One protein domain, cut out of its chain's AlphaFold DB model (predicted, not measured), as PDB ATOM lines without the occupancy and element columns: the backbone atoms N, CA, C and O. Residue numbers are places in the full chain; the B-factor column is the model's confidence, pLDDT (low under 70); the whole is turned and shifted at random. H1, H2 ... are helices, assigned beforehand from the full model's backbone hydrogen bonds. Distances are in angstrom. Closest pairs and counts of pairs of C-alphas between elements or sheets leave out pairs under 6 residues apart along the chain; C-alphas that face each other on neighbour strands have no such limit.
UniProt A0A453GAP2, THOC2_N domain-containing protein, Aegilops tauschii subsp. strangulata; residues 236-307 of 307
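This is residues 236 to 307 of the 307 residues of the protein "THOC2_N domain-containing protein" of Aegilops tauschii subsp. strangulata (UniProt A0A453GAP2). A long helix, H4, sticks out with residues 289 to 294 and 296 to 305 as a free arm from a small helical body. In that body H1 and H2 run side by side in opposite ways, with a small gap between them, and short H3 packs on the first half of H1, near the last turn of H2. The printed part has 72 residues with four named helices, H1 to H4 in order along the chain, and no named strand: all helix. It is loose, with a radius of gyration of the C-alphas of 14.9 A, and elongated, spanning 46 by 26 by 20 A; the body without the free stretches spans 33 by 23 by 20 A.

Find C-alpha 289 at (-1.769, -44.224, 12.028); from there H4, residues 289 to 305, runs 24.5 A to C-alpha 305 at (-21.674, -56.712, 18.807). Go back to C-alpha 236 at (16.150, -43.365, -3.595), where H1, residues 236 to 251, begins its 22.9 A. H2 is residues 261 to 272, 16.4 A long, and H3 is residues 278 to 282, 5.9 A.

H4 is apart from H1, H2 and H3. Look at Ala 240 and Leu 281: their C-alphas, 4.9 A apart, are the closest where H1, with residues 237 to 244 alone, touches H3. H1 and H2 are close but not clearly touching, the closest C-alphas being those of Leu 243 and Ala 267 at 7.3 A, with a shallow tilt of 27 degrees, opposite ways. H2 and H3 are also close but not clearly touching, with the C-alphas of Val 271 and Leu 278 closest at 6.0 A. Every O i to N i+4 pair is within hydrogen-bond range in H2, H3 and H4, and 9 of 12 in H1.

The C-alphas of Lys 236 and Val 307, the chain's last residue, are the two farthest apart, at 47.5 A. The printed part has no cut. The link from H2 to H3 is tight, those from H1 to H2 and from H3 to H4 are short, and no link is long. The model's mean pLDDT over the printed part is 87.7; look for values under 70 at residues 305 to 307.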
ATOM      1  N   LYS A 236      17.028 -42.495  -4.406       80.75
ATOM      2  CA  LYS A 236      16.150 -43.365  -3.595       80.75
ATOM      3  C   LYS A 236      15.098 -42.588  -2.795       80.75
ATOM      4  O   LYS A 236      13.949 -43.008  -2.703       80.75
ATOM      5  N   SER A 237      15.472 -41.424  -2.261       79.31
ATOM      6  CA  SER A 237      14.573 -40.545  -1.500       79.31
ATOM      7  C   SER A 237      13.411 -39.997  -2.334       79.31
ATOM      8  O   SER A 237      12.386 -39.613  -1.776       79.31
ATOM      9  N   HIS A 238      13.552 -39.939  -3.661       83.12
ATOM     10  CA  HIS A 238      12.498 -39.477  -4.560       83.12
ATOM     11  C   HIS A 238      11.567 -40.625  -4.961       83.12
ATOM     12  O   HIS A 238      10.383 -40.393  -5.173       83.12
ATOM     13  N   ALA A 239      12.068 -41.863  -4.984       86.12
ATOM     14  CA  ALA A 239      11.279 -43.053  -5.299       86.12
ATOM     15  C   ALA A 239      10.122 -43.267  -4.320       86.12
ATOM     16  O   ALA A 239       8.984 -43.447  -4.747       86.12
ATOM     17  N   ALA A 240      10.402 -43.172  -3.015       90.44
ATOM     18  CA  ALA A 240       9.378 -43.271  -1.975       90.44
ATOM     19  C   ALA A 240       8.301 -42.186  -2.132       90.44
ATOM     20  O   ALA A 240       7.114 -42.485  -2.068       90.44
ATOM     21  N   LYS A 241       8.717 -40.944  -2.418       91.69
ATOM     22  CA  LYS A 241       7.809 -39.804  -2.609       91.69
ATOM     23  C   LYS A 241       6.924 -39.964  -3.844       91.69
ATOM     24  O   LYS A 241       5.733 -39.693  -3.764       91.69
ATOM     25  N   ILE A 242       7.489 -40.402  -4.972       93.19
ATOM     26  CA  ILE A 242       6.740 -40.616  -6.220       93.19
ATOM     27  C   ILE A 242       5.713 -41.739  -6.040       93.19
ATOM     28  O   ILE A 242       4.545 -41.554  -6.373       93.19
ATOM     29  N   LEU A 243       6.113 -42.876  -5.458       92.75
ATOM     30  CA  LEU A 243       5.176 -43.963  -5.159       92.75
ATOM     31  C   LEU A 243       4.107 -43.537  -4.155       92.75
ATOM     32  O   LEU A 243       2.934 -43.813  -4.372       92.75
ATOM     33  N   GLY A 244       4.501 -42.835  -3.091       93.50
ATOM     34  CA  GLY A 244       3.584 -42.273  -2.106       93.50
ATOM     35  C   GLY A 244       2.540 -41.367  -2.753       93.50
ATOM     36  O   GLY A 244       1.350 -41.540  -2.522       93.50
ATOM     37  N   PHE A 245       2.966 -40.476  -3.649       93.06
ATOM     38  CA  PHE A 245       2.063 -39.618  -4.414       93.06
ATOM     39  C   PHE A 245       1.096 -40.422  -5.301       93.06
ATOM     40  O   PHE A 245      -0.091 -40.104  -5.355       93.06
ATOM     41  N   LYS A 246       1.565 -41.498  -5.955       93.06
ATOM     42  CA  LYS A 246       0.688 -42.407  -6.714       93.06
ATOM     43  C   LYS A 246      -0.330 -43.112  -5.812       93.06
ATOM     44  O   LYS A 246      -1.496 -43.175  -6.179       93.06
ATOM     45  N   PHE A 247       0.070 -43.612  -4.642       93.69
ATOM     46  CA  PHE A 247      -0.867 -44.219  -3.687       93.69
ATOM     47  C   PHE A 247      -1.908 -43.211  -3.204       93.69
ATOM     48  O   PHE A 247      -3.100 -43.507  -3.254       93.69
ATOM     49  N   GLN A 248      -1.471 -42.009  -2.826       92.50
ATOM     50  CA  GLN A 248      -2.354 -40.940  -2.369       92.50
ATOM     51  C   GLN A 248      -3.405 -40.580  -3.415       92.50
ATOM     52  O   GLN A 248      -4.554 -40.384  -3.045       92.50
ATOM     53  N   TYR A 249      -3.052 -40.554  -4.705       91.94
ATOM     54  CA  TYR A 249      -4.016 -40.315  -5.784       91.94
ATOM     55  C   TYR A 249      -5.208 -41.286  -5.731       91.94
ATOM     56  O   TYR A 249      -6.351 -40.851  -5.767       91.94
ATOM     57  N   TYR A 250      -4.963 -42.588  -5.576       90.56
ATOM     58  CA  TYR A 250      -6.032 -43.597  -5.485       90.56
ATOM     59  C   TYR A 250      -6.721 -43.655  -4.112       90.56
ATOM     60  O   TYR A 250      -7.760 -44.292  -3.974       90.56
ATOM     61  N   GLN A 251      -6.136 -43.036  -3.086       87.69
ATOM     62  CA  GLN A 251      -6.702 -42.954  -1.735       87.69
ATOM     63  C   GLN A 251      -7.597 -41.718  -1.546       87.69
ATOM     64  O   GLN A 251      -8.216 -41.566  -0.493       87.69
ATOM     65  N   GLN A 252      -7.678 -40.833  -2.544       86.25
ATOM     66  CA  GLN A 252      -8.571 -39.678  -2.532       86.25
ATOM     67  C   GLN A 252     -10.043 -40.101  -2.667       86.25
ATOM     68  O   GLN A 252     -10.384 -40.972  -3.465       86.25
ATOM     69  N   LEU A 253     -10.931 -39.453  -1.904       76.31
ATOM     70  CA  LEU A 253     -12.360 -39.799  -1.828       76.31
ATOM     71  C   LEU A 253     -13.118 -39.625  -3.154       76.31
ATOM     72  O   LEU A 253     -14.147 -40.260  -3.366       76.31
ATOM     73  N   ASP A 254     -12.647 -38.745  -4.033       84.25
ATOM     74  CA  ASP A 254     -13.210 -38.477  -5.357       84.25
ATOM     75  C   ASP A 254     -12.712 -39.455  -6.434       84.25
ATOM     76  O   ASP A 254     -13.324 -39.570  -7.502       84.25
ATOM     77  N   VAL A 255     -11.655 -40.217  -6.145       82.12
ATOM     78  CA  VAL A 255     -11.112 -41.241  -7.038       82.12
ATOM     79  C   VAL A 255     -11.740 -42.590  -6.687       82.12
ATOM     80  O   VAL A 255     -11.229 -43.372  -5.897       82.12
ATOM     81  N   ASN A 256     -12.866 -42.904  -7.331       80.31
ATOM     82  CA  ASN A 256     -13.583 -44.181  -7.168       80.31
ATOM     83  C   ASN A 256     -12.908 -45.366  -7.895       80.31
ATOM     84  O   ASN A 256     -13.583 -46.240  -8.441       80.31
ATOM     85  N   ILE A 257     -11.576 -45.382  -7.956       88.12
ATOM     86  CA  ILE A 257     -10.792 -46.427  -8.616       88.12
ATOM     87  C   ILE A 257      -9.873 -47.046  -7.563       88.12
ATOM     88  O   ILE A 257      -9.089 -46.319  -6.955       88.12
ATOM     89  N   PRO A 258      -9.934 -48.371  -7.337       87.56
ATOM     90  CA  PRO A 258      -9.044 -49.011  -6.384       87.56
ATOM     91  C   PRO A 258      -7.591 -48.893  -6.842       87.56
ATOM     92  O   PRO A 258      -7.296 -48.913  -8.040       87.56
ATOM     93  N   VAL A 259      -6.680 -48.841  -5.870       90.25
ATOM     94  CA  VAL A 259      -5.239 -48.872  -6.126       90.25
ATOM     95  C   VAL A 259      -4.897 -50.105  -6.986       90.25
ATOM     96  O   VAL A 259      -5.229 -51.230  -6.591       90.25
ATOM     97  N   PRO A 260      -4.222 -49.936  -8.138       91.56
ATOM     98  CA  PRO A 260      -3.829 -51.051  -8.991       91.56
ATOM     99  C   PRO A 260      -2.925 -52.060  -8.271       91.56
ATOM    100  O   PRO A 260      -2.010 -51.701  -7.527       91.56
ATOM    101  N   SER A 261      -3.130 -53.352  -8.539       91.19
ATOM    102  CA  SER A 261      -2.285 -54.420  -7.985       91.19
ATOM    103  C   SER A 261      -0.833 -54.341  -8.471       91.19
ATOM    104  O   SER A 261       0.080 -54.740  -7.745       91.19
ATOM    105  N   GLY A 262      -0.611 -53.792  -9.671       91.44
ATOM    106  CA  GLY A 262       0.713 -53.536 -10.231       91.44
ATOM    107  C   GLY A 262       1.527 -52.566  -9.375       91.44
ATOM    108  O   GLY A 262       2.674 -52.864  -9.038       91.44
ATOM    109  N   LEU A 263       0.907 -51.474  -8.920       92.94
ATOM    110  CA  LEU A 263       1.537 -50.506  -8.023       92.94
ATOM    111  C   LEU A 263       1.975 -51.140  -6.691       92.94
ATOM    112  O   LEU A 263       3.115 -50.942  -6.261       92.94
ATOM    113  N   PHE A 264       1.128 -51.973  -6.072       93.38
ATOM    114  CA  PHE A 264       1.512 -52.738  -4.875       93.38
ATOM    115  C   PHE A 264       2.673 -53.702  -5.149       93.38
ATOM    116  O   PHE A 264       3.600 -53.796  -4.340       93.38
ATOM    117  N   ARG A 265       2.657 -54.402  -6.295       92.94
ATOM    118  CA  ARG A 265       3.733 -55.321  -6.701       92.94
ATOM    119  C   ARG A 265       5.062 -54.578  -6.833       92.94
ATOM    120  O   ARG A 265       6.054 -55.038  -6.272       92.94
ATOM    121  N   ILE A 266       5.095 -53.438  -7.524       92.19
ATOM    122  CA  ILE A 266       6.320 -52.639  -7.677       92.19
ATOM    123  C   ILE A 266       6.810 -52.137  -6.324       92.19
ATOM    124  O   ILE A 266       7.984 -52.320  -6.008       92.19
ATOM    125  N   ALA A 267       5.931 -51.552  -5.509       93.06
ATOM    126  CA  ALA A 267       6.300 -51.060  -4.187       93.06
ATOM    127  C   ALA A 267       6.948 -52.167  -3.338       93.06
ATOM    128  O   ALA A 267       8.053 -51.990  -2.824       93.06
ATOM    129  N   ALA A 268       6.326 -53.348  -3.284       93.06
ATOM    130  CA  ALA A 268       6.864 -54.500  -2.568       93.06
ATOM    131  C   ALA A 268       8.220 -54.967  -3.126       93.06
ATOM    132  O   ALA A 268       9.125 -55.295  -2.359       93.06
ATOM    133  N   LEU A 269       8.395 -54.979  -4.453       90.88
ATOM    134  CA  LEU A 269       9.656 -55.356  -5.100       90.88
ATOM    135  C   LEU A 269      10.787 -54.359  -4.804       90.88
ATOM    136  O   LEU A 269      11.924 -54.768  -4.548       90.88
ATOM    137  N   LEU A 270      10.492 -53.061  -4.813       90.38
ATOM    138  CA  LEU A 270      11.471 -52.007  -4.543       90.38
ATOM    139  C   LEU A 270      11.880 -51.957  -3.066       90.38
ATOM    140  O   LEU A 270      13.058 -51.750  -2.771       90.38
ATOM    141  N   VAL A 271      10.947 -52.238  -2.154       92.94
ATOM    142  CA  VAL A 271      11.248 -52.436  -0.728       92.94
ATOM    143  C   VAL A 271      12.094 -53.693  -0.527       92.94
ATOM    144  O   VAL A 271      13.168 -53.634   0.067       92.94
ATOM    145  N   LYS A 272      11.683 -54.831  -1.103       92.00
ATOM    146  CA  LYS A 272      12.411 -56.108  -0.988       92.00
ATOM    147  C   LYS A 272      13.850 -56.026  -1.511       92.00
ATOM    148  O   LYS A 272      14.731 -56.696  -0.982       92.00
ATOM    149  N   SER A 273      14.090 -55.237  -2.556       87.50
ATOM    150  CA  SER A 273      15.422 -55.034  -3.145       87.50
ATOM    151  C   SER A 273      16.271 -53.975  -2.426       87.50
ATOM    152  O   SER A 273      17.417 -53.754  -2.818       87.50
ATOM    153  N   GLY A 274      15.751 -53.314  -1.383       88.12
ATOM    154  CA  GLY A 274      16.465 -52.263  -0.645       88.12
ATOM    155  C   GLY A 274      16.682 -50.974  -1.453       88.12
ATOM    156  O   GLY A 274      17.578 -50.169  -1.155       88.12
ATOM    157  N   LEU A 275      15.900 -50.781  -2.519       86.38
ATOM    158  CA  LEU A 275      15.896 -49.550  -3.311       86.38
ATOM    159  C   LEU A 275      15.051 -48.462  -2.643       86.38
ATOM    160  O   LEU A 275      15.356 -47.282  -2.804       86.38
ATOM    161  N   ILE A 276      14.049 -48.864  -1.861       90.06
ATOM    162  CA  ILE A 276      13.172 -47.993  -1.079       90.06
ATOM    163  C   ILE A 276      13.092 -48.532   0.346       90.06
ATOM    164  O   ILE A 276      13.015 -49.741   0.548       90.06
ATOM    165  N   ASP A 277      13.115 -47.632   1.322       90.38
ATOM    166  CA  ASP A 277      12.833 -47.977   2.713       90.38
ATOM    167  C   ASP A 277      11.318 -48.022   2.936       90.38
ATOM    168  O   ASP A 277      10.603 -47.123   2.479       90.38
ATOM    169  N   LEU A 278      10.838 -49.051   3.635       91.19
ATOM    170  CA  LEU A 278       9.419 -49.198   3.932       91.19
ATOM    171  C   LEU A 278       8.915 -48.019   4.763       91.19
ATOM    172  O   LEU A 278       7.853 -47.497   4.445       91.19
ATOM    173  N   ASP A 279       9.695 -47.551   5.738       91.56
ATOM    174  CA  ASP A 279       9.303 -46.446   6.621       91.56
ATOM    175  C   ASP A 279       9.067 -45.152   5.822       91.56
ATOM    176  O   ASP A 279       8.099 -44.423   6.044       91.56
ATOM    177  N   ASN A 280       9.908 -44.906   4.810       90.88
ATOM    178  CA  ASN A 280       9.777 -43.746   3.928       90.88
ATOM    179  C   ASN A 280       8.544 -43.829   3.023       90.88
ATOM    180  O   ASN A 280       7.970 -42.798   2.691       90.88
ATOM    181  N   LEU A 281       8.158 -45.029   2.579       91.06
ATOM    182  CA  LEU A 281       6.937 -45.208   1.793       91.06
ATOM    183  C   LEU A 281       5.693 -45.126   2.684       91.06
ATOM    184  O   LEU A 281       4.722 -44.472   2.313       91.06
ATOM    185  N   TYR A 282       5.746 -45.759   3.857       90.69
ATOM    186  CA  TYR A 282       4.668 -45.812   4.838       90.69
ATOM    187  C   TYR A 282       4.217 -44.415   5.270       90.69
ATOM    188  O   TYR A 282       3.022 -44.144   5.286       90.69
ATOM    189  N   ALA A 283       5.163 -43.491   5.477       91.00
ATOM    190  CA  ALA A 283       4.885 -42.094   5.821       91.00
ATOM    191  C   ALA A 283       4.020 -41.328   4.794       91.00
ATOM    192  O   ALA A 283       3.552 -40.226   5.082       91.00
ATOM    193  N   HIS A 284       3.827 -41.871   3.589       89.81
ATOM    194  CA  HIS A 284       2.979 -41.286   2.553       89.81
ATOM    195  C   HIS A 284       1.623 -41.986   2.387       89.81
ATOM    196  O   HIS A 284       0.782 -41.466   1.653       89.81
ATOM    197  N   LEU A 285       1.403 -43.143   3.011       89.75
ATOM    198  CA  LEU A 285       0.173 -43.915   2.847       89.75
ATOM    199  C   LEU A 285      -0.947 -43.371   3.735       89.75
ATOM    200  O   LEU A 285      -0.711 -42.894   4.841       89.75
ATOM    201  N   LEU A 286      -2.175 -43.476   3.232       88.06
ATOM    202  CA  LEU A 286      -3.397 -43.231   3.989       88.06
ATOM    203  C   LEU A 286      -4.165 -44.540   4.262       88.06
ATOM    204  O   LEU A 286      -4.045 -45.492   3.481       88.06
ATOM    205  N   PRO A 287      -5.005 -44.593   5.310       87.94
ATOM    206  CA  PRO A 287      -5.132 -43.599   6.384       87.94
ATOM    207  C   PRO A 287      -3.842 -43.475   7.210       87.94
ATOM    208  O   PRO A 287      -3.016 -44.387   7.204       87.94
ATOM    209  N   ASN A 288      -3.658 -42.339   7.887       88.75
ATOM    210  CA  ASN A 288      -2.553 -42.193   8.843       88.75
ATOM    211  C   ASN A 288      -2.757 -43.125  10.054       88.75
ATOM    212  O   ASN A 288      -3.837 -43.690  10.224       88.75
ATOM    213  N   ASP A 289      -1.730 -43.292  10.891       88.88
ATOM    214  CA  ASP A 289      -1.769 -44.224  12.028       88.88
ATOM    215  C   ASP A 289      -2.979 -43.997  12.941       88.88
ATOM    216  O   ASP A 289      -3.686 -44.950  13.264       88.88
ATOM    217  N   ASP A 290      -3.252 -42.745  13.310       89.56
ATOM    218  CA  ASP A 290      -4.350 -42.393  14.212       89.56
ATOM    219  C   ASP A 290      -5.707 -42.818  13.624       89.56
ATOM    220  O   ASP A 290      -6.472 -43.547  14.260       89.56
ATOM    221  N   GLU A 291      -5.967 -42.453  12.368       88.50
ATOM    222  CA  GLU A 291      -7.174 -42.846  11.634       88.50
ATOM    223  C   GLU A 291      -7.259 -44.370  11.456       88.50
ATOM    224  O   GLU A 291      -8.321 -44.972  11.633       88.50
ATOM    225  N   ALA A 292      -6.143 -45.029  11.135       87.38
ATOM    226  CA  ALA A 292      -6.084 -46.475  10.964       87.38
ATOM    227  C   ALA A 292      -6.456 -47.211  12.262       87.38
ATOM    228  O   ALA A 292      -7.230 -48.177  12.227       87.38
ATOM    229  N   PHE A 293      -5.956 -46.743  13.411       90.94
ATOM    230  CA  PHE A 293      -6.297 -47.296  14.721       90.94
ATOM    231  C   PHE A 293      -7.766 -47.053  15.088       90.94
ATOM    232  O   PHE A 293      -8.415 -47.971  15.599       90.94
ATOM    233  N   GLU A 294      -8.326 -45.881  14.781       90.94
ATOM    234  CA  GLU A 294      -9.757 -45.603  14.973       90.94
ATOM    235  C   GLU A 294     -10.649 -46.517  14.117       90.94
ATOM    236  O   GLU A 294     -11.635 -47.089  14.608       90.94
ATOM    237  N   HIS A 295     -10.288 -46.709  12.844       87.62
ATOM    238  CA  HIS A 295     -10.983 -47.622  11.937       87.62
ATOM    239  C   HIS A 295     -10.924 -49.068  12.436       87.62
ATOM    240  O   HIS A 295     -11.947 -49.763  12.436       87.62
ATOM    241  N   PHE A 296      -9.757 -49.519  12.902       87.81
ATOM    242  CA  PHE A 296      -9.587 -50.859  13.455       87.81
ATOM    243  C   PHE A 296     -10.393 -51.053  14.746       87.81
ATOM    244  O   PHE A 296     -11.099 -52.053  14.878       87.81
ATOM    245  N   GLY A 297     -10.365 -50.086  15.666       88.19
ATOM    246  CA  GLY A 297     -11.165 -50.125  16.894       88.19
ATOM    247  C   GLY A 297     -12.665 -50.204  16.601       88.19
ATOM    248  O   GLY A 297     -13.367 -51.052  17.150       88.19
ATOM    249  N   SER A 298     -13.145 -49.394  15.653       88.00
ATOM    250  CA  SER A 298     -14.538 -49.428  15.191       88.00
ATOM    251  C   SER A 298     -14.922 -50.778  14.580       88.00
ATOM    252  O   SER A 298     -16.021 -51.280  14.816       88.00
ATOM    253  N   PHE A 299     -14.025 -51.379  13.791       87.69
ATOM    254  CA  PHE A 299     -14.226 -52.704  13.207       87.69
ATOM    255  C   PHE A 299     -14.330 -53.795  14.280       87.69
ATOM    256  O   PHE A 299     -15.238 -54.625  14.218       87.69
ATOM    257  N   VAL A 300     -13.441 -53.777  15.279       88.12
ATOM    258  CA  VAL A 300     -13.443 -54.743  16.388       88.12
ATOM    259  C   VAL A 300     -14.730 -54.638  17.206       88.12
ATOM    260  O   VAL A 300     -15.346 -55.667  17.471       88.12
ATOM    261  N   SER A 301     -15.186 -53.427  17.542       86.38
ATOM    262  CA  SER A 301     -16.440 -53.232  18.284       86.38
ATOM    263  C   SER A 301     -17.651 -53.794  17.534       86.38
ATOM    264  O   SER A 301     -18.417 -54.559  18.110       86.38
ATOM    265  N   ARG A 302     -17.775 -53.528  16.224       83.94
ATOM    266  CA  ARG A 302     -18.864 -54.093  15.396       83.94
ATOM    267  C   ARG A 302     -18.849 -55.621  15.373       83.94
ATOM    268  O   ARG A 302     -19.896 -56.248  15.423       83.94
ATOM    269  N   LYS A 303     -17.657 -56.219  15.314       79.69
ATOM    270  CA  LYS A 303     -17.466 -57.676  15.344       79.69
ATOM    271  C   LYS A 303     -17.830 -58.303  16.689       79.69
ATOM    272  O   LYS A 303     -18.214 -59.466  16.697       79.69
ATOM    273  N   ILE A 304     -17.667 -57.576  17.794       77.81
ATOM    274  CA  ILE A 304     -18.062 -58.029  19.136       77.81
ATOM    275  C   ILE A 304     -19.581 -57.930  19.306       77.81
ATOM    276  O   ILE A 304     -20.169 -58.842  19.868       77.81
ATOM    277  N   ASP A 305     -20.214 -56.884  18.768       69.62
ATOM    278  CA  ASP A 305     -21.674 -56.712  18.807       69.62
ATOM    279  C   ASP A 305     -22.435 -57.721  17.912       69.62
ATOM    280  O   ASP A 305     -23.638 -57.922  18.081       69.62
ATOM    281  N   GLU A 306     -21.751 -58.354  16.951       63.62
ATOM    282  CA  GLU A 306     -22.289 -59.398  16.060       63.62
ATOM    283  C   GLU A 306     -22.204 -60.834  16.635       63.62
ATOM    284  O   GLU A 306     -22.717 -61.762  15.999       63.62
ATOM    285  N   VAL A 307     -21.566 -61.038  17.799       51.12
ATOM    286  CA  VAL A 307     -21.389 -62.346  18.476       51.12
ATOM    287  C   VAL A 307     -22.276 -62.447  19.711       51.12
ATOM    288  O   VAL A 307     -22.904 -63.519  19.876       51.12
TER     289      VAL A 307